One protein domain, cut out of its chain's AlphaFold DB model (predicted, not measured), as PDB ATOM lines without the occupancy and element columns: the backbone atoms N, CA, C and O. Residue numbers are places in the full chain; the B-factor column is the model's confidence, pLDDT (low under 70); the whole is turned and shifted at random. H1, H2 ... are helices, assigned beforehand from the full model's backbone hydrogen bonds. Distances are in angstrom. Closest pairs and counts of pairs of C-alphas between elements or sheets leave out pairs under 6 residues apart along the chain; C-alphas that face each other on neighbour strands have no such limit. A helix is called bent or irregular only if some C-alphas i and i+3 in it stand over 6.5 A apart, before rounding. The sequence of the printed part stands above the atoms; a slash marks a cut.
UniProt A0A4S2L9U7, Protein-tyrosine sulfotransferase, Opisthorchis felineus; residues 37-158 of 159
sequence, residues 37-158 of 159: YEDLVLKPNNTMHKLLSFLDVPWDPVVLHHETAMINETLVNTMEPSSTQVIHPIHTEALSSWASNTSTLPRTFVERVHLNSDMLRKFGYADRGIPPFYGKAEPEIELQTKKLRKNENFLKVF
ATOM      1  N   TYR A  37     -37.501  18.325 -42.128       97.50
ATOM      2  CA  TYR A  37     -38.685  17.613 -41.646       97.50
ATOM      3  C   TYR A  37     -39.860  18.564 -41.408       97.50
ATOM      4  O   TYR A  37     -40.989  18.261 -41.785       97.50
ATOM      5  N   GLU A  38     -39.600  19.737 -40.831       97.81
ATOM      6  CA  GLU A  38     -40.648  20.695 -40.510       97.81
ATOM      7  C   GLU A  38     -41.282  21.284 -41.770       97.81
ATOM      8  O   GLU A  38     -42.502  21.407 -41.825       97.81
ATOM      9  N   ASP A  39     -40.499  21.560 -42.817       96.75
ATOM     10  CA  ASP A  39     -41.038  21.975 -44.117       96.75
ATOM     11  C   ASP A  39     -41.846  20.853 -44.780       96.75
ATOM     12  O   ASP A  39     -42.884  21.122 -45.389       96.75
ATOM     13  N   LEU A  40     -41.408  19.597 -44.645       98.06
ATOM     14  CA  LEU A  40     -42.139  18.443 -45.164       98.06
ATOM     15  C   LEU A  40     -43.500  18.294 -44.486       98.06
ATOM     16  O   LEU A  40     -44.497  18.157 -45.180       98.06
ATOM     17  N   VAL A  41     -43.579  18.353 -43.155       97.94
ATOM     18  CA  VAL A  41     -44.870  18.161 -42.471       97.94
ATOM     19  C   VAL A  41     -45.746  19.407 -42.479       97.94
ATOM     20  O   VAL A  41     -46.962  19.274 -42.438       97.94
ATOM     21  N   LEU A  42     -45.176  20.618 -42.538       98.38
ATOM     22  CA  LEU A  42     -45.955  21.853 -42.655       98.38
ATOM     23  C   LEU A  42     -46.486  22.050 -44.075       98.38
ATOM     24  O   LEU A  42     -47.610  22.516 -44.237       98.38
ATOM     25  N   LYS A  43     -45.674  21.759 -45.095       98.38
ATOM     26  CA  LYS A  43     -45.977  22.043 -46.504       98.38
ATOM     27  C   LYS A  43     -45.682  20.831 -47.395       98.38
ATOM     28  O   LYS A  43     -44.844  20.933 -48.300       98.38
ATOM     29  N   PRO A  44     -46.318  19.675 -47.141       98.12
ATOM     30  CA  PRO A  44     -45.980  18.435 -47.827       98.12
ATOM     31  C   PRO A  44     -46.200  18.534 -49.328       98.12
ATOM     32  O   PRO A  44     -45.367  18.045 -50.084       98.12
ATOM     33  N   ASN A  45     -47.240  19.239 -49.781       97.69
ATOM     34  CA  ASN A  45     -47.495  19.408 -51.204       97.69
ATOM     35  C   ASN A  45     -46.316  20.111 -51.902       97.69
ATOM     36  O   ASN A  45     -45.718  19.573 -52.836       97.69
ATOM     37  N   ASN A  46     -45.913  21.277 -51.394       97.56
ATOM     38  CA  ASN A  46     -44.774  22.026 -51.930       97.56
ATOM     39  C   ASN A  46     -43.452  21.243 -51.838       97.56
ATOM     40  O   ASN A  46     -42.673  21.206 -52.791       97.56
ATOM     41  N   THR A  47     -43.185  20.622 -50.689       98.12
ATOM     42  CA  THR A  47     -41.932  19.900 -50.445       98.12
ATOM     43  C   THR A  47     -41.817  18.662 -51.338       98.12
ATOM     44  O   THR A  47     -40.767  18.450 -51.946       98.12
ATOM     45  N   MET A  48     -42.899  17.896 -51.502       98.19
ATOM     46  CA  MET A  48     -42.910  16.699 -52.346       98.19
ATOM     47  C   MET A  48     -42.799  17.022 -53.836       98.19
ATOM     48  O   MET A  48     -42.088  16.312 -54.540       98.19
ATOM     49  N   HIS A  49     -43.402  18.113 -54.324       98.50
ATOM     50  CA  HIS A  49     -43.197  18.555 -55.710       98.50
ATOM     51  C   HIS A  49     -41.720  18.827 -56.014       98.50
ATOM     52  O   HIS A  49     -41.206  18.390 -57.043       98.50
ATOM     53  N   LYS A  50     -41.021  19.526 -55.111       98.31
ATOM     54  CA  LYS A  50     -39.585  19.800 -55.267       98.31
ATOM     55  C   LYS A  50     -38.761  18.517 -55.231       98.31
ATOM     56  O   LYS A  50     -37.885  18.346 -56.071       98.31
ATOM     57  N   LEU A  51     -39.062  17.624 -54.289       98.25
ATOM     58  CA  LEU A  51     -38.351  16.357 -54.139       98.25
ATOM     59  C   LEU A  51     -38.533  15.450 -55.364       98.25
ATOM     60  O   LEU A  51     -37.553  14.943 -55.893       98.25
ATOM     61  N   LEU A  52     -39.765  15.263 -55.845       98.38
ATOM     62  CA  LEU A  52     -40.027  14.414 -57.011       98.38
ATOM     63  C   LEU A  52     -39.442  15.007 -58.294       98.38
ATOM     64  O   LEU A  52     -38.864  14.273 -59.088       98.38
ATOM     65  N   SER A  53     -39.490  16.336 -58.452       98.31
ATOM     66  CA  SER A  53     -38.802  17.012 -59.556       98.31
ATOM     67  C   SER A  53     -37.287  16.815 -59.504       98.31
ATOM     68  O   SER A  53     -36.673  16.664 -60.554       98.31
ATOM     69  N   PHE A  54     -36.683  16.828 -58.315       98.31
ATOM     70  CA  PHE A  54     -35.257  16.546 -58.146       98.31
ATOM     71  C   PHE A  54     -34.909  15.096 -58.526       98.31
ATOM     72  O   PHE A  54     -33.866  14.851 -59.123       98.31
ATOM     73  N   LEU A  55     -35.793  14.145 -58.213       98.12
ATOM     74  CA  LEU A  55     -35.624  12.723 -58.528       98.12
ATOM     75  C   LEU A  55     -36.000  12.349 -59.972       98.12
ATOM     76  O   LEU A  55     -35.886  11.178 -60.326       98.12
ATOM     77  N   ASP A  56     -36.466  13.306 -60.780       98.06
ATOM     78  CA  ASP A  56     -37.046  13.071 -62.113       98.06
ATOM     79  C   ASP A  56     -38.195  12.039 -62.095       98.06
ATOM     80  O   ASP A  56     -38.328  11.170 -62.957       98.06
ATOM     81  N   VAL A  57     -39.040  12.118 -61.061       98.19
ATOM     82  CA  VAL A  57     -40.231  11.277 -60.894       98.19
ATOM     83  C   VAL A  57     -41.487  12.125 -61.132       98.19
ATOM     84  O   VAL A  57     -41.614  13.202 -60.545       98.19
ATOM     85  N   PRO A  58     -42.448  11.665 -61.957       98.19
ATOM     86  CA  PRO A  58     -43.708  12.375 -62.154       98.19
ATOM     87  C   PRO A  58     -44.479  12.582 -60.845       98.19
ATOM     88  O   PRO A  58     -44.518  11.709 -59.980       98.19
ATOM     89  N   TRP A  59     -45.132  13.737 -60.724       98.25
ATOM     90  CA  TRP A  59     -46.014  14.032 -59.599       98.25
ATOM     91  C   TRP A  59     -47.227  13.091 -59.566       98.25
ATOM     92  O   TRP A  59     -47.904  12.916 -60.581       98.25
ATOM     93  N   ASP A  60     -47.549  12.578 -58.377       97.12
ATOM     94  CA  ASP A  60     -48.797  11.874 -58.082       97.12
ATOM     95  C   ASP A  60     -49.321  12.331 -56.705       97.12
ATOM     96  O   ASP A  60     -48.569  12.272 -55.729       97.12
ATOM     97  N   PRO A  61     -50.585  12.781 -56.575       96.00
ATOM     98  CA  PRO A  61     -51.146  13.209 -55.292       96.00
ATOM     99  C   PRO A  61     -51.165  12.116 -54.213       96.00
ATOM    100  O   PRO A  61     -51.254  12.448 -53.032       96.00
ATOM    101  N   VAL A  62     -51.043  10.831 -54.572       94.81
ATOM    102  CA  VAL A  62     -50.986   9.717 -53.610       94.81
ATOM    103  C   VAL A  62     -49.864   9.878 -52.582       94.81
ATOM    104  O   VAL A  62     -49.990   9.402 -51.456       94.81
ATOM    105  N   VAL A  63     -48.787  10.599 -52.921       95.44
ATOM    106  CA  VAL A  63     -47.655  10.823 -52.008       95.44
ATOM    107  C   VAL A  63     -48.017  11.664 -50.779       95.44
ATOM    108  O   VAL A  63     -47.260  11.682 -49.813       95.44
ATOM    109  N   LEU A  64     -49.166  12.347 -50.799       96.75
ATOM    110  CA  LEU A  64     -49.708  13.094 -49.658       96.75
ATOM    111  C   LEU A  64     -50.638  12.251 -48.770       96.75
ATOM    112  O   LEU A  64     -51.079  12.729 -47.727       96.75
ATOM    113  N   HIS A  65     -50.923  11.016 -49.184       94.81
ATOM    114  CA  HIS A  65     -51.890  10.110 -48.567       94.81
ATOM    115  C   HIS A  65     -51.257   8.741 -48.281       94.81
ATOM    116  O   HIS A  65     -51.858   7.695 -48.546       94.81
ATOM    117  N   HIS A  66     -50.013   8.724 -47.789       92.06
ATOM    118  CA  HIS A  66     -49.244   7.489 -47.589       92.06
ATOM    119  C   HIS A  66     -49.954   6.496 -46.659       92.06
ATOM    120  O   HIS A  66     -49.841   5.287 -46.854       92.06
ATOM    121  N   GLU A  67     -50.743   6.985 -45.700       90.62
ATOM    122  CA  GLU A  67     -51.514   6.167 -44.767       90.62
ATOM    123  C   GLU A  67     -52.506   5.240 -45.481       90.62
ATOM    124  O   GLU A  67     -52.800   4.150 -44.997       90.62
ATOM    125  N   THR A  68     -52.998   5.639 -46.661       88.81
ATOM    126  CA  THR A  68     -53.966   4.852 -47.441       88.81
ATOM    127  C   THR A  68     -53.356   3.566 -47.989       88.81
ATOM    128  O   THR A  68     -54.041   2.548 -48.076       88.81
ATOM    129  N   ALA A  69     -52.053   3.578 -48.283       80.88
ATOM    130  CA  ALA A  69     -51.302   2.389 -48.669       80.88
ATOM    131  C   ALA A  69     -50.953   1.506 -47.456       80.88
ATOM    132  O   ALA A  69     -50.709   0.308 -47.609       80.88
ATOM    133  N   MET A  70     -50.955   2.077 -46.246       72.12
ATOM    134  CA  MET A  70     -50.586   1.385 -45.007       72.12
ATOM    135  C   MET A  70     -51.729   0.590 -44.368       72.12
ATOM    136  O   MET A  70     -51.467  -0.239 -43.501       72.12
ATOM    137  N   ILE A  71     -52.972   0.757 -44.840       63.69
ATOM    138  CA  ILE A  71     -54.166   0.030 -44.359       63.69
ATOM    139  C   ILE A  71     -53.990  -1.499 -44.433       63.69
ATOM    140  O   ILE A  71     -54.600  -2.231 -43.659       63.69
ATOM    141  N   ASN A  72     -53.129  -1.992 -45.327       62.19
ATOM    142  CA  ASN A  72     -52.885  -3.423 -45.482       62.19
ATOM    143  C   ASN A  72     -51.795  -3.990 -44.552       62.19
ATOM    144  O   ASN A  72     -51.510  -5.176 -44.700       62.19
ATOM    145  N   GLU A  73     -51.190  -3.182 -43.658       55.41
ATOM    146  CA  GLU A  73     -50.173  -3.466 -42.602       55.41
ATOM    147  C   GLU A  73     -48.914  -4.275 -43.000       55.41
ATOM    148  O   GLU A  73     -47.891  -4.232 -42.325       55.41
ATOM    149  N   THR A  74     -48.929  -4.957 -44.138       58.94
ATOM    150  CA  THR A  74     -47.888  -5.851 -44.661       58.94
ATOM    151  C   THR A  74     -46.650  -5.115 -45.163       58.94
ATOM    152  O   THR A  74     -45.620  -5.744 -45.393       58.94
ATOM    153  N   LEU A  75     -46.738  -3.792 -45.320       65.25
ATOM    154  CA  LEU A  75     -45.646  -2.937 -45.785       65.25
ATOM    155  C   LEU A  75     -44.809  -2.344 -44.642       65.25
ATOM    156  O   LEU A  75     -43.776  -1.739 -44.915       65.25
ATOM    157  N   VAL A  76     -45.238  -2.494 -43.382       70.94
ATOM    158  CA  VAL A  76     -44.593  -1.852 -42.230       70.94
ATOM    159  C   VAL A  76     -44.091  -2.909 -41.253       70.94
ATOM    160  O   VAL A  76     -44.843  -3.742 -40.751       70.94
ATOM    161  N   ASN A  77     -42.798  -2.862 -40.950       79.19
ATOM    162  CA  ASN A  77     -42.197  -3.718 -39.938       79.19
ATOM    163  C   ASN A  77     -42.599  -3.228 -38.540       79.19
ATOM    164  O   ASN A  77     -42.122  -2.197 -38.071       79.19
ATOM    165  N   THR A  78     -43.449  -3.972 -37.841       76.94
ATOM    166  CA  THR A  78     -43.979  -3.568 -36.526       76.94
ATOM    167  C   THR A  78     -42.915  -3.443 -35.429       76.94
ATOM    168  O   THR A  78     -43.185  -2.832 -34.398       76.94
ATOM    169  N   MET A  79     -41.706  -3.973 -35.646       80.69
ATOM    170  CA  MET A  79     -40.576  -3.842 -34.719       80.69
ATOM    171  C   MET A  79     -39.815  -2.515 -34.861       80.69
ATOM    172  O   MET A  79     -38.967  -2.207 -34.020       80.69
ATOM    173  N   GLU A  80     -40.065  -1.734 -35.915       84.75
ATOM    174  CA  GLU A  80     -39.394  -0.448 -36.111       84.75
ATOM    175  C   GLU A  80     -40.000   0.647 -35.215       84.75
ATOM    176  O   GLU A  80     -41.223   0.794 -35.160       84.75
ATOM    177  N   PRO A  81     -39.172   1.466 -34.534       83.81
ATOM    178  CA  PRO A  81     -39.664   2.496 -33.613       83.81
ATOM    179  C   PRO A  81     -40.593   3.546 -34.235       83.81
ATOM    180  O   PRO A  81     -41.351   4.173 -33.503       83.81
ATOM    181  N   SER A  82     -40.509   3.755 -35.553       86.19
ATOM    182  CA  SER A  82     -41.315   4.718 -36.317       86.19
ATOM    183  C   SER A  82     -42.664   4.166 -36.799       86.19
ATOM    184  O   SER A  82     -43.470   4.912 -37.361       86.19
ATOM    185  N   SER A  83     -42.913   2.864 -36.633       84.94
ATOM    186  CA  SER A  83     -44.056   2.181 -37.249       84.94
ATOM    187  C   SER A  83     -45.398   2.627 -36.685       84.94
ATOM    188  O   SER A  83     -46.382   2.696 -37.414       84.94
ATOM    189  N   THR A  84     -45.453   2.988 -35.402       85.81
ATOM    190  CA  THR A  84     -46.688   3.476 -34.774       85.81
ATOM    191  C   THR A  84     -47.026   4.909 -35.181       85.81
ATOM    192  O   THR A  84     -48.194   5.281 -35.159       85.81
ATOM    193  N   GLN A  85     -46.037   5.712 -35.585       88.75
ATOM    194  CA  GLN A  85     -46.251   7.074 -36.076       88.75
ATOM    195  C   GLN A  85     -46.599   7.087 -37.566       88.75
ATOM    196  O   GLN A  85     -47.481   7.837 -37.978       88.75
ATOM    197  N   VAL A  86     -45.914   6.276 -38.379       88.81
ATOM    198  CA  VAL A  86     -46.002   6.366 -39.845       88.81
ATOM    199  C   VAL A  86     -47.368   5.949 -40.395       88.81
ATOM    200  O   VAL A  86     -47.781   6.456 -41.429       88.81
ATOM    201  N   ILE A  87     -48.120   5.105 -39.683       89.38
ATOM    202  CA  ILE A  87     -49.486   4.710 -40.075       89.38
ATOM    203  C   ILE A  87     -50.496   5.866 -40.037       89.38
ATOM    204  O   ILE A  87     -51.617   5.726 -40.526       89.38
ATOM    205  N   HIS A  88     -50.141   6.994 -39.420       92.31
ATOM    206  CA  HIS A  88     -51.001   8.163 -39.357       92.31
ATOM    207  C   HIS A  88     -50.763   9.103 -40.549       92.31
ATOM    208  O   HIS A  88     -49.629   9.229 -41.018       92.31
ATOM    209  N   PRO A  89     -51.814   9.811 -41.011       94.81
ATOM    210  CA  PRO A  89     -51.666  10.870 -42.002       94.81
ATOM    211  C   PRO A  89     -50.649  11.935 -41.569       94.81
ATOM    212  O   PRO A  89     -50.462  12.169 -40.374       94.81
ATOM    213  N   ILE A  90     -50.067  12.660 -42.527       96.88
ATOM    214  CA  ILE A  90     -49.111  13.749 -42.257       96.88
ATOM    215  C   ILE A  90     -49.706  14.777 -41.277       96.88
ATOM    216  O   ILE A  90     -50.789  15.323 -41.492       96.88
ATOM    217  N   HIS A  91     -49.004  15.075 -40.186       96.56
ATOM    218  CA  HIS A  91     -49.506  15.968 -39.141       96.56
ATOM    219  C   HIS A  91     -48.373  16.705 -38.426       96.56
ATOM    220  O   HIS A  91     -47.213  16.298 -38.472       96.56
ATOM    221  N   THR A  92     -48.711  17.730 -37.648       96.75
ATOM    222  CA  THR A  92     -47.711  18.577 -36.972       96.75
ATOM    223  C   THR A  92     -47.530  18.283 -35.480       96.75
ATOM    224  O   THR A  92     -46.940  19.097 -34.773       96.75
ATOM    225  N   GLU A  93     -48.052  17.164 -34.964       95.06
ATOM    226  CA  GLU A  93     -48.059  16.873 -33.517       95.06
ATOM    227  C   GLU A  93     -46.660  16.834 -32.883       95.06
ATOM    228  O   GLU A  93     -46.454  17.383 -31.803       95.06
ATOM    229  N   ALA A  94     -45.674  16.266 -33.581       94.50
ATOM    230  CA  ALA A  94     -44.326  16.086 -33.048       94.50
ATOM    231  C   ALA A  94     -43.427  17.337 -33.127       94.50
ATOM    232  O   ALA A  94     -42.384  17.361 -32.481       94.50
ATOM    233  N   LEU A  95     -43.806  18.383 -33.882       95.31
ATOM    234  CA  LEU A  95     -42.908  19.505 -34.229       95.31
ATOM    235  C   LEU A  95     -42.241  20.173 -33.018       95.31
ATOM    236  O   LEU A  95     -41.063  20.536 -33.050       95.31
ATOM    237  N   SER A  96     -43.010  20.345 -31.945       94.31
ATOM    238  CA  SER A  96     -42.590  21.094 -30.757       94.31
ATOM    239  C   SER A  96     -42.686  20.274 -29.471       94.31
ATOM    240  O   SER A  96     -42.561  20.836 -28.382       94.31
ATOM    241  N   SER A  97     -42.899  18.954 -29.565       93.12
ATOM    242  CA  SER A  97     -43.056  18.086 -28.387       93.12
ATOM    243  C   SER A  97     -41.786  18.045 -27.530       93.12
ATOM    244  O   SER A  97     -41.870  18.034 -26.305       93.12
ATOM    245  N   TRP A  98     -40.609  18.146 -28.154       93.75
ATOM    246  CA  TRP A  98     -39.309  18.179 -27.477       93.75
ATOM    247  C   TRP A  98     -39.149  19.355 -26.497       93.75
ATOM    248  O   TRP A  98     -38.400  19.246 -25.527       93.75
ATOM    249  N   ALA A  99     -39.855  20.467 -26.722       93.69
ATOM    250  CA  ALA A  99     -39.827  21.656 -25.868       93.69
ATOM    251  C   ALA A  99     -41.063  21.763 -24.954       93.69
ATOM    252  O   ALA A  99     -41.195  22.729 -24.197       93.69
ATOM    253  N   SER A 100     -41.974  20.789 -24.997       91.25
ATOM    254  CA  SER A 100     -43.214  20.811 -24.219       91.25
ATOM    255  C   SER A 100     -42.957  20.731 -22.707       91.25
ATOM    256  O   SER A 100     -41.847  20.461 -22.247       91.25
ATOM    257  N   ASN A 101     -44.004  20.952 -21.906       88.94
ATOM    258  CA  ASN A 101     -43.955  20.766 -20.449       88.94
ATOM    259  C   ASN A 101     -43.764  19.313 -20.011       88.94
ATOM    260  O   ASN A 101     -43.366  19.089 -18.872       88.94
ATOM    261  N   THR A 102     -44.034  18.348 -20.888       88.50
ATOM    262  CA  THR A 102     -43.883  16.915 -20.608       88.50
ATOM    263  C   THR A 102     -42.562  16.350 -21.123       88.50
ATOM    264  O   THR A 102     -42.295  15.166 -20.942       88.50
ATOM    265  N   SER A 103     -41.723  17.179 -21.751       90.62
ATOM    266  CA  SER A 103     -40.412  16.763 -22.239       90.62
ATOM    267  C   SER A 103     -39.507  16.292 -21.099       90.62
ATOM    268  O   SER A 103     -39.449  16.902 -20.031       90.62
ATOM    269  N   THR A 104     -38.745  15.230 -21.355       91.50
ATOM    270  CA  THR A 104     -37.711  14.722 -20.441       91.50
ATOM    271  C   THR A 104     -36.424  15.553 -20.490       91.50
ATOM    272  O   THR A 104     -35.536  15.365 -19.657       91.50
ATOM    273  N   LEU A 105     -36.309  16.480 -21.449       94.12
ATOM    274  CA  LEU A 105     -35.144  17.346 -21.594       94.12
ATOM    275  C   LEU A 105     -35.116  18.429 -20.500       94.12
ATOM    276  O   LEU A 105     -36.123  19.107 -20.275       94.12
ATOM    277  N   PRO A 106     -33.956  18.679 -19.862       95.19
ATOM    278  CA  PRO A 106     -33.812  19.784 -18.921       95.19
ATOM    279  C   PRO A 106     -34.150  21.128 -19.575       95.19
ATOM    280  O   PRO A 106     -33.697  21.422 -20.682       95.19
ATOM    281  N   ARG A 107     -34.888  21.993 -18.867       94.62
ATOM    282  CA  ARG A 107     -35.258  23.327 -19.381       94.62
ATOM    283  C   ARG A 107     -34.056  24.176 -19.761       94.62
ATOM    284  O   ARG A 107     -34.021  24.748 -20.842       94.62
ATOM    285  N   THR A 108     -33.029  24.148 -18.921       94.69
ATOM    286  CA  THR A 108     -31.763  24.844 -19.171       94.69
ATOM    287  C   THR A 108     -31.066  24.366 -20.442       94.69
ATOM    288  O   THR A 108     -30.387  25.157 -21.088       94.69
ATOM    289  N   PHE A 109     -31.223  23.091 -20.809       95.69
ATOM    290  CA  PHE A 109     -30.709  22.555 -22.064       95.69
ATOM    291  C   PHE A 109     -31.538  23.075 -23.245       95.69
ATOM    292  O   PHE A 109     -30.978  23.690 -24.149       95.69
ATOM    293  N   VAL A 110     -32.869  22.929 -23.197       95.19
ATOM    294  CA  VAL A 110     -33.804  23.420 -24.232       95.19
ATOM    295  C   VAL A 110     -33.581  24.904 -24.552       95.19
ATOM    296  O   VAL A 110     -33.467  25.282 -25.715       95.19
ATOM    297  N   GLU A 111     -33.443  25.741 -23.524       93.94
ATOM    298  CA  GLU A 111     -33.275  27.194 -23.656       93.94
ATOM    299  C   GLU A 111     -31.905  27.622 -24.190       93.94
ATOM    300  O   GLU A 111     -31.758  28.760 -24.620       93.94
ATOM    301  N   ARG A 112     -30.880  26.761 -24.146       94.44
ATOM    302  CA  ARG A 112     -29.488  27.179 -24.407       94.44
ATOM    303  C   ARG A 112     -28.799  26.401 -25.514       94.44
ATOM    304  O   ARG A 112     -27.802  26.888 -26.040       94.44
ATOM    305  N   VAL A 113     -29.316  25.232 -25.889       93.75
ATOM    306  CA  VAL A 113     -28.682  24.332 -26.865       93.75
ATOM    307  C   VAL A 113     -28.413  25.015 -28.212       93.75
ATOM    308  O   VAL A 113     -27.381  24.788 -28.836       93.75
ATOM    309  N   HIS A 114     -29.295  25.926 -28.618       94.06
ATOM    310  CA  HIS A 114     -29.185  26.669 -29.869       94.06
ATOM    311  C   HIS A 114     -28.059  27.717 -29.887       94.06
ATOM    312  O   HIS A 114     -27.574  28.060 -30.963       94.06
ATOM    313  N   LEU A 115     -27.625  28.225 -28.726       93.62
ATOM    314  CA  LEU A 115     -26.718  29.378 -28.642       93.62
ATOM    315  C   LEU A 115     -25.367  29.113 -29.317       93.62
ATOM    316  O   LEU A 115     -24.819  30.002 -29.965       93.62
ATOM    317  N   ASN A 116     -24.865  27.883 -29.192       90.81
ATOM    318  CA  ASN A 116     -23.542  27.480 -29.672       90.81
ATOM    319  C   ASN A 116     -23.604  26.452 -30.813       90.81
ATOM    320  O   ASN A 116     -22.612  25.773 -31.059       90.81
ATOM    321  N   SER A 117     -24.760  26.296 -31.465       95.81
ATOM    322  CA  SER A 117     -24.925  25.319 -32.542       95.81
ATOM    323  C   SER A 117     -24.850  25.992 -33.908       95.81
ATOM    324  O   SER A 117     -25.720  26.792 -34.268       95.81
ATOM    325  N   ASP A 118     -23.838  25.636 -34.699       96.12
ATOM    326  CA  ASP A 118     -23.721  26.157 -36.063       96.12
ATOM    327  C   ASP A 118     -24.746  25.492 -36.976       96.12
ATOM    328  O   ASP A 118     -25.283  26.145 -37.867       96.12
ATOM    329  N   MET A 119     -25.041  24.206 -36.756       97.06
ATOM    330  CA  MET A 119     -25.980  23.480 -37.615       97.06
ATOM    331  C   MET A 119     -27.410  23.970 -37.415       97.06
ATOM    332  O   MET A 119     -28.112  24.210 -38.398       97.06
ATOM    333  N   LEU A 120     -27.830  24.216 -36.168       96.62
ATOM    334  CA  LEU A 120     -29.134  24.839 -35.929       96.62
ATOM    335  C   LEU A 120     -29.215  26.238 -36.544       96.62
ATOM    336  O   LEU A 120     -30.272  26.622 -37.039       96.62
ATOM    337  N   ARG A 121     -28.117  27.002 -36.560       96.06
ATOM    338  CA  ARG A 121     -28.078  28.315 -37.214       96.06
ATOM    339  C   ARG A 121     -28.131  28.204 -38.738       96.06
ATOM    340  O   ARG A 121     -28.923  28.909 -39.354       96.06
ATOM    341  N   LYS A 122     -27.356  27.289 -39.335       95.69
ATOM    342  CA  LYS A 122     -27.329  27.031 -40.785       95.69
ATOM    343  C   LYS A 122     -28.719  26.683 -41.321       95.69
ATOM    344  O   LYS A 122     -29.122  27.226 -42.343       95.69
ATOM    345  N   PHE A 123     -29.464  25.838 -40.612       94.75
ATOM    346  CA  PHE A 123     -30.826  25.459 -41.005       94.75
ATOM    347  C   PHE A 123     -31.912  26.439 -40.525       94.75
ATOM    348  O   PHE A 123     -33.098  26.214 -40.746       94.75
ATOM    349  N   GLY A 124     -31.529  27.556 -39.897       93.94
ATOM    350  CA  GLY A 124     -32.452  28.631 -39.528       93.94
ATOM    351  C   GLY A 124     -33.297  28.367 -38.278       93.94
ATOM    352  O   GLY A 124     -34.290  29.065 -38.069       93.94
ATOM    353  N   TYR A 125     -32.915  27.404 -37.439       94.62
ATOM    354  CA  TYR A 125     -33.591  27.086 -36.178       94.62
ATOM    355  C   TYR A 125     -33.136  27.968 -35.007       94.62
ATOM    356  O   TYR A 125     -33.922  28.214 -34.097       94.62
ATOM    357  N   ALA A 126     -31.890  28.454 -35.008       93.88
ATOM    358  CA  ALA A 126     -31.303  29.099 -33.827       93.88
ATOM    359  C   ALA A 126     -31.944  30.449 -33.446       93.88
ATOM    360  O   ALA A 126     -32.016  30.776 -32.267       93.88
ATOM    361  N   ASP A 127     -32.440  31.214 -34.421       89.19
ATOM    362  CA  ASP A 127     -32.833  32.618 -34.220       89.19
ATOM    363  C   ASP A 127     -34.363  32.837 -34.332       89.19
ATOM    364  O   ASP A 127     -34.828  33.925 -34.669       89.19
ATOM    365  N   ARG A 128     -35.172  31.793 -34.074       91.00
ATOM    366  CA  ARG A 128     -36.645  31.796 -34.254       91.00
ATOM    367  C   ARG A 128     -37.458  31.526 -32.980       91.00
ATOM    368  O   ARG A 128     -38.639  31.185 -33.067       91.00
ATOM    369  N   GLY A 129     -36.845  31.692 -31.811       91.81
ATOM    370  CA  GLY A 129     -37.450  31.368 -30.515       91.81
ATOM    371  C   GLY A 129     -37.274  29.899 -30.121       91.81
ATOM    372  O   GLY A 129     -36.704  29.111 -30.871       91.81
ATOM    373  N   ILE A 130     -37.739  29.545 -28.918       92.38
ATOM    374  CA  ILE A 130     -37.622  28.196 -28.350       92.38
ATOM    375  C   ILE A 130     -38.997  27.740 -27.828       92.38
ATOM    376  O   ILE A 130     -39.474  28.297 -26.838       92.38
ATOM    377  N   PRO A 131     -39.639  26.734 -28.458       93.44
ATOM    378  CA  PRO A 131     -39.250  26.112 -29.728       93.44
ATOM    379  C   PRO A 131     -39.313  27.111 -30.906       93.44
ATOM    380  O   PRO A 131     -40.059  28.092 -30.828       93.44
ATOM    381  N   PRO A 132     -38.564  26.874 -32.000       93.75
ATOM    382  CA  PRO A 132     -38.594  27.725 -33.184       93.75
ATOM    383  C   PRO A 132     -39.993  27.846 -33.790       93.75
ATOM    384  O   PRO A 132     -40.729  26.864 -33.901       93.75
ATOM    385  N   PHE A 133     -40.344  29.035 -34.282       94.88
ATOM    386  CA  PHE A 133     -41.456  29.151 -35.222       94.88
ATOM    387  C   PHE A 133     -41.042  28.580 -36.588       94.88
ATOM    388  O   PHE A 133     -40.413  29.255 -37.410       94.88
ATOM    389  N   TYR A 134     -41.390  27.317 -36.830       95.69
ATOM    390  CA  TYR A 134     -41.046  26.613 -38.070       95.69
ATOM    391  C   TYR A 134     -41.812  27.134 -39.295       95.69
ATOM    392  O   TYR A 134     -41.309  27.085 -40.413       95.69
ATOM    393  N   GLY A 135     -43.003  27.699 -39.090       94.75
ATOM    394  CA  GLY A 135     -43.839  28.259 -40.146       94.75
ATOM    395  C   GLY A 135     -45.314  27.925 -39.955       94.75
ATOM    396  O   GLY A 135     -45.706  27.272 -38.990       94.75
ATOM    397  N   LYS A 136     -46.140  28.390 -40.895       96.44
ATOM    398  CA  LYS A 136     -47.561  28.038 -40.966       96.44
ATOM    399  C   LYS A 136     -47.747  26.805 -41.852       96.44
ATOM    400  O   LYS A 136     -47.161  26.755 -42.937       96.44
ATOM    401  N   ALA A 137     -48.556  25.855 -41.390       97.88
ATOM    402  CA  ALA A 137     -48.878  24.656 -42.150       97.88
ATOM    403  C   ALA A 137     -49.866  24.961 -43.288       97.88
ATOM    404  O   ALA A 137     -50.617  25.940 -43.247       97.88
ATOM    405  N   GLU A 138     -49.872  24.113 -44.312       97.88
ATOM    406  CA  GLU A 138     -50.906  24.102 -45.339       97.88
ATOM    407  C   GLU A 138     -52.285  23.858 -44.685       97.88
ATOM    408  O   GLU A 138     -52.381  23.079 -43.731       97.88
ATOM    409  N   PRO A 139     -53.371  24.501 -45.167       97.19
ATOM    410  CA  PRO A 139     -54.683  24.435 -44.510       97.19
ATOM    411  C   PRO A 139     -55.214  23.011 -44.299       97.19
ATOM    412  O   PRO A 139     -55.884  22.732 -43.302       97.19
ATOM    413  N   GLU A 140     -54.907  22.104 -45.226       96.06
ATOM    414  CA  GLU A 140     -55.276  20.693 -45.127       96.06
ATOM    415  C   GLU A 140     -54.600  20.010 -43.934       96.06
ATOM    416  O   GLU A 140     -55.267  19.319 -43.163       96.06
ATOM    417  N   ILE A 141     -53.315  20.293 -43.703       97.94
ATOM    418  CA  ILE A 141     -52.555  19.752 -42.573       97.94
ATOM    419  C   ILE A 141     -53.026  20.338 -41.243       97.94
ATOM    420  O   ILE A 141     -53.134  19.604 -40.254       97.94
ATOM    421  N   GLU A 142     -53.368  21.630 -41.198       97.06
ATOM    422  CA  GLU A 142     -53.967  22.240 -40.000       97.06
ATOM    423  C   GLU A 142     -55.277  21.527 -39.627       97.06
ATOM    424  O   GLU A 142     -55.497  21.154 -38.467       97.06
ATOM    425  N   LEU A 143     -56.142  21.288 -40.619       96.81
ATOM    426  CA  LEU A 143     -57.412  20.596 -40.428       96.81
ATOM    427  C   LEU A 143     -57.212  19.131 -40.022       96.81
ATOM    428  O   LEU A 143     -57.878  18.657 -39.097       96.81
ATOM    429  N   GLN A 144     -56.309  18.422 -40.696       96.12
ATOM    430  CA  GLN A 144     -55.973  17.025 -40.436       96.12
ATOM    431  C   GLN A 144     -55.431  16.835 -39.022       96.12
ATOM    432  O   GLN A 144     -55.980  16.047 -38.252       96.12
ATOM    433  N   THR A 145     -54.443  17.639 -38.628       96.56
ATOM    434  CA  THR A 145     -53.872  17.598 -37.276       96.56
ATOM    435  C   THR A 145     -54.947  17.881 -36.224       96.56
ATOM    436  O   THR A 145     -55.055  17.172 -35.225       96.56
ATOM    437  N   LYS A 146     -55.825  18.867 -36.462       96.56
ATOM    438  CA  LYS A 146     -56.944  19.169 -35.554       96.56
ATOM    439  C   LYS A 146     -57.935  18.009 -35.423       96.56
ATOM    440  O   LYS A 146     -58.508  17.831 -34.348       96.56
ATOM    441  N   LYS A 147     -58.177  17.243 -36.490       96.06
ATOM    442  CA  LYS A 147     -59.022  16.038 -36.442       96.06
ATOM    443  C   LYS A 147     -58.338  14.924 -35.648       96.06
ATOM    444  O   LYS A 147     -58.976  14.366 -34.761       96.06
ATOM    445  N   LEU A 148     -57.059  14.653 -35.914       95.19
ATOM    446  CA  LEU A 148     -56.286  13.602 -35.240       95.19
ATOM    447  C   LEU A 148     -56.183  13.826 -33.729       95.19
ATOM    448  O   LEU A 148     -56.388  12.893 -32.961       95.19
ATOM    449  N   ARG A 149     -56.007  15.075 -33.283       94.75
ATOM    450  CA  ARG A 149     -55.994  15.445 -31.853       94.75
ATOM    451  C   ARG A 149     -57.270  15.106 -31.082       94.75
ATOM    452  O   ARG A 149     -57.250  15.106 -29.858       94.75
ATOM    453  N   LYS A 150     -58.391  14.845 -31.761       94.88
ATOM    454  CA  LYS A 150     -59.628  14.387 -31.106       94.88
ATOM    455  C   LYS A 150     -59.597  12.895 -30.765       94.88
ATOM    456  O   LYS A 150     -60.480  12.426 -30.059       94.88
ATOM    457  N   ASN A 151     -58.627  12.154 -31.294       93.19
ATOM    458  CA  ASN A 151     -58.443  10.739 -31.032       93.19
ATOM    459  C   ASN A 151     -57.410  10.556 -29.910       93.19
ATOM    460  O   ASN A 151     -56.224  10.816 -30.092       93.19
ATOM    461  N   GLU A 152     -57.851  10.067 -28.753       90.19
ATOM    462  CA  GLU A 152     -56.962   9.823 -27.612       90.19
ATOM    463  C   GLU A 152     -55.883   8.777 -27.909       90.19
ATOM    464  O   GLU A 152     -54.765   8.892 -27.416       90.19
ATOM    465  N   ASN A 153     -56.184   7.768 -28.733       88.38
ATOM    466  CA  ASN A 153     -55.201   6.746 -29.093       88.38
ATOM    467  C   ASN A 153     -54.078   7.320 -29.955       88.38
ATOM    468  O   ASN A 153     -52.937   6.903 -29.806       88.38
ATOM    469  N   PHE A 154     -54.387   8.305 -30.800       91.44
ATOM    470  CA  PHE A 154     -53.373   9.037 -31.553       91.44
ATOM    471  C   PHE A 154     -52.453   9.826 -30.613       91.44
ATOM    472  O   PHE A 154     -51.236   9.754 -30.734       91.44
ATOM    473  N   LEU A 155     -53.014  10.530 -29.624       88.75
ATOM    474  CA  LEU A 155     -52.213  11.311 -28.677       88.75
ATOM    475  C   LEU A 155     -51.273  10.441 -27.831       88.75
ATOM    476  O   LEU A 155     -50.169  10.880 -27.518       88.75
ATOM    477  N   LYS A 156     -51.666   9.198 -27.519       86.75
ATOM    478  CA  LYS A 156     -50.815   8.231 -26.799       86.75
ATOM    479  C   LYS A 156     -49.533   7.857 -27.546       86.75
ATOM    480  O   LYS A 156     -48.592   7.379 -26.926       86.75
ATOM    481  N   VAL A 157     -49.478   8.059 -28.863       83.75
ATOM    482  CA  VAL A 157     -48.262   7.820 -29.657       83.75
ATOM    483  C   VAL A 157     -47.178   8.867 -29.353       83.75
ATOM    484  O   VAL A 157     -45.992   8.595 -29.536       83.75
ATOM    485  N   PHE A 158     -47.569  10.050 -28.870       79.25
ATOM    486  CA  PHE A 158     -46.682  11.197 -28.630       79.25
ATOM    487  C   PHE A 158     -46.549  11.576 -27.146       79.25
ATOM    488  O   PHE A 158     -45.918  12.591 -26.837       79.25
TER     489      PHE A 158
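AT A GLANCE: This is residues 37 to 158 of the 159 residues of the protein "Protein-tyrosine sulfotransferase" of Opisthorchis felineus (UniProt A0A4S2L9U7). Ten mostly short helices, with few contacts between them, are strung on long loops in two lobes: a larger one with H1 to H5, H9 and H10, and a smaller one with H6, H7 and H8. The links 87 to 106 and 123 to 138 join the lobes; H1 lies nearest the middle. The 122 printed residues hold ten named helices, H1 to H10 in chain order, and no named strand; the class is all helix, with under half of the residues, 57, in named elements. The whole is only just compact, close to loose, with a radius of gyration of the C-alphas of 16.4 A and spans of 44 by 36 by 29 A.

IN THESE COORDINATES: Find C-alpha 37 at (-38.685, 17.613, -41.646); there H1 begins, residues 37 to 42. Next comes H2, residues 44 to 54, the longest helix by residues, 15.0 A from first to last C-alpha. Read on to H3, residues 61 to 64, H4, residues 66 to 70, and H5, residues 83 to 86. Then find C-alpha 107 at (-35.258, 23.327, -19.381), where H6, residues 107 to 110, begins. H7, residues 113 to 116, is only just irregular: C-alphas 113 and 116 are 6.6 A apart. H8 is residues 118 to 122, and H9, residues 139 to 148, measures 14.3 A. H10, residues 152 to 155, ends at C-alpha 155, (-52.213, 11.311, -28.677).

HOW THE PARTS SIT: Start at H1, which only just touches H2, only at the corner by their link, with 3 pairs of C-alphas within 8 A; the closest C-alphas, of Leu 40 and Thr 47, are 5.5 A apart. They stand at a steep tilt of 51 degrees, opposite ways. H2 only just touches H3, also with 3 pairs; the closest C-alphas are Pro 44 and Leu 64, 6.8 A. H3 and H4 meet only through their link. H4 and H5 are close but not clearly touching, with C-alphas Glu 67 and Val 86 closest at 7.4 A. H6 and H7 meet only through their link. H7 and H8 are close but not clearly touching, at 6.3 A between the closest C-alphas, His 114 and Leu 120. H9 is close to H1 but not clearly touching, about perpendicular at 84 degrees; C-alphas Leu 42 and Ile 141 are closest at 6.9 A. H9 and H10 are close but not clearly touching, closest at C-alphas Leu 148 and Phe 154, 6.6 A. H1 and H8, for instance, are apart. Every O i to N i+4 pair is within hydrogen-bond range in H1, H2, H4, H8 and H9; the others are too short for one.

THE WHOLE: Look at C-alphas Pro 58 and Thr 108, the two farthest apart, 46.3 A. The printed part has no cut. The long links are H4 to H5, H5 to H6 and H8 to H9; residues 77 to 82 and 101 to 106 stand free. Confidence is under 70 at residues 71 to 75, against a mean pLDDT of 92.0 for the printed part.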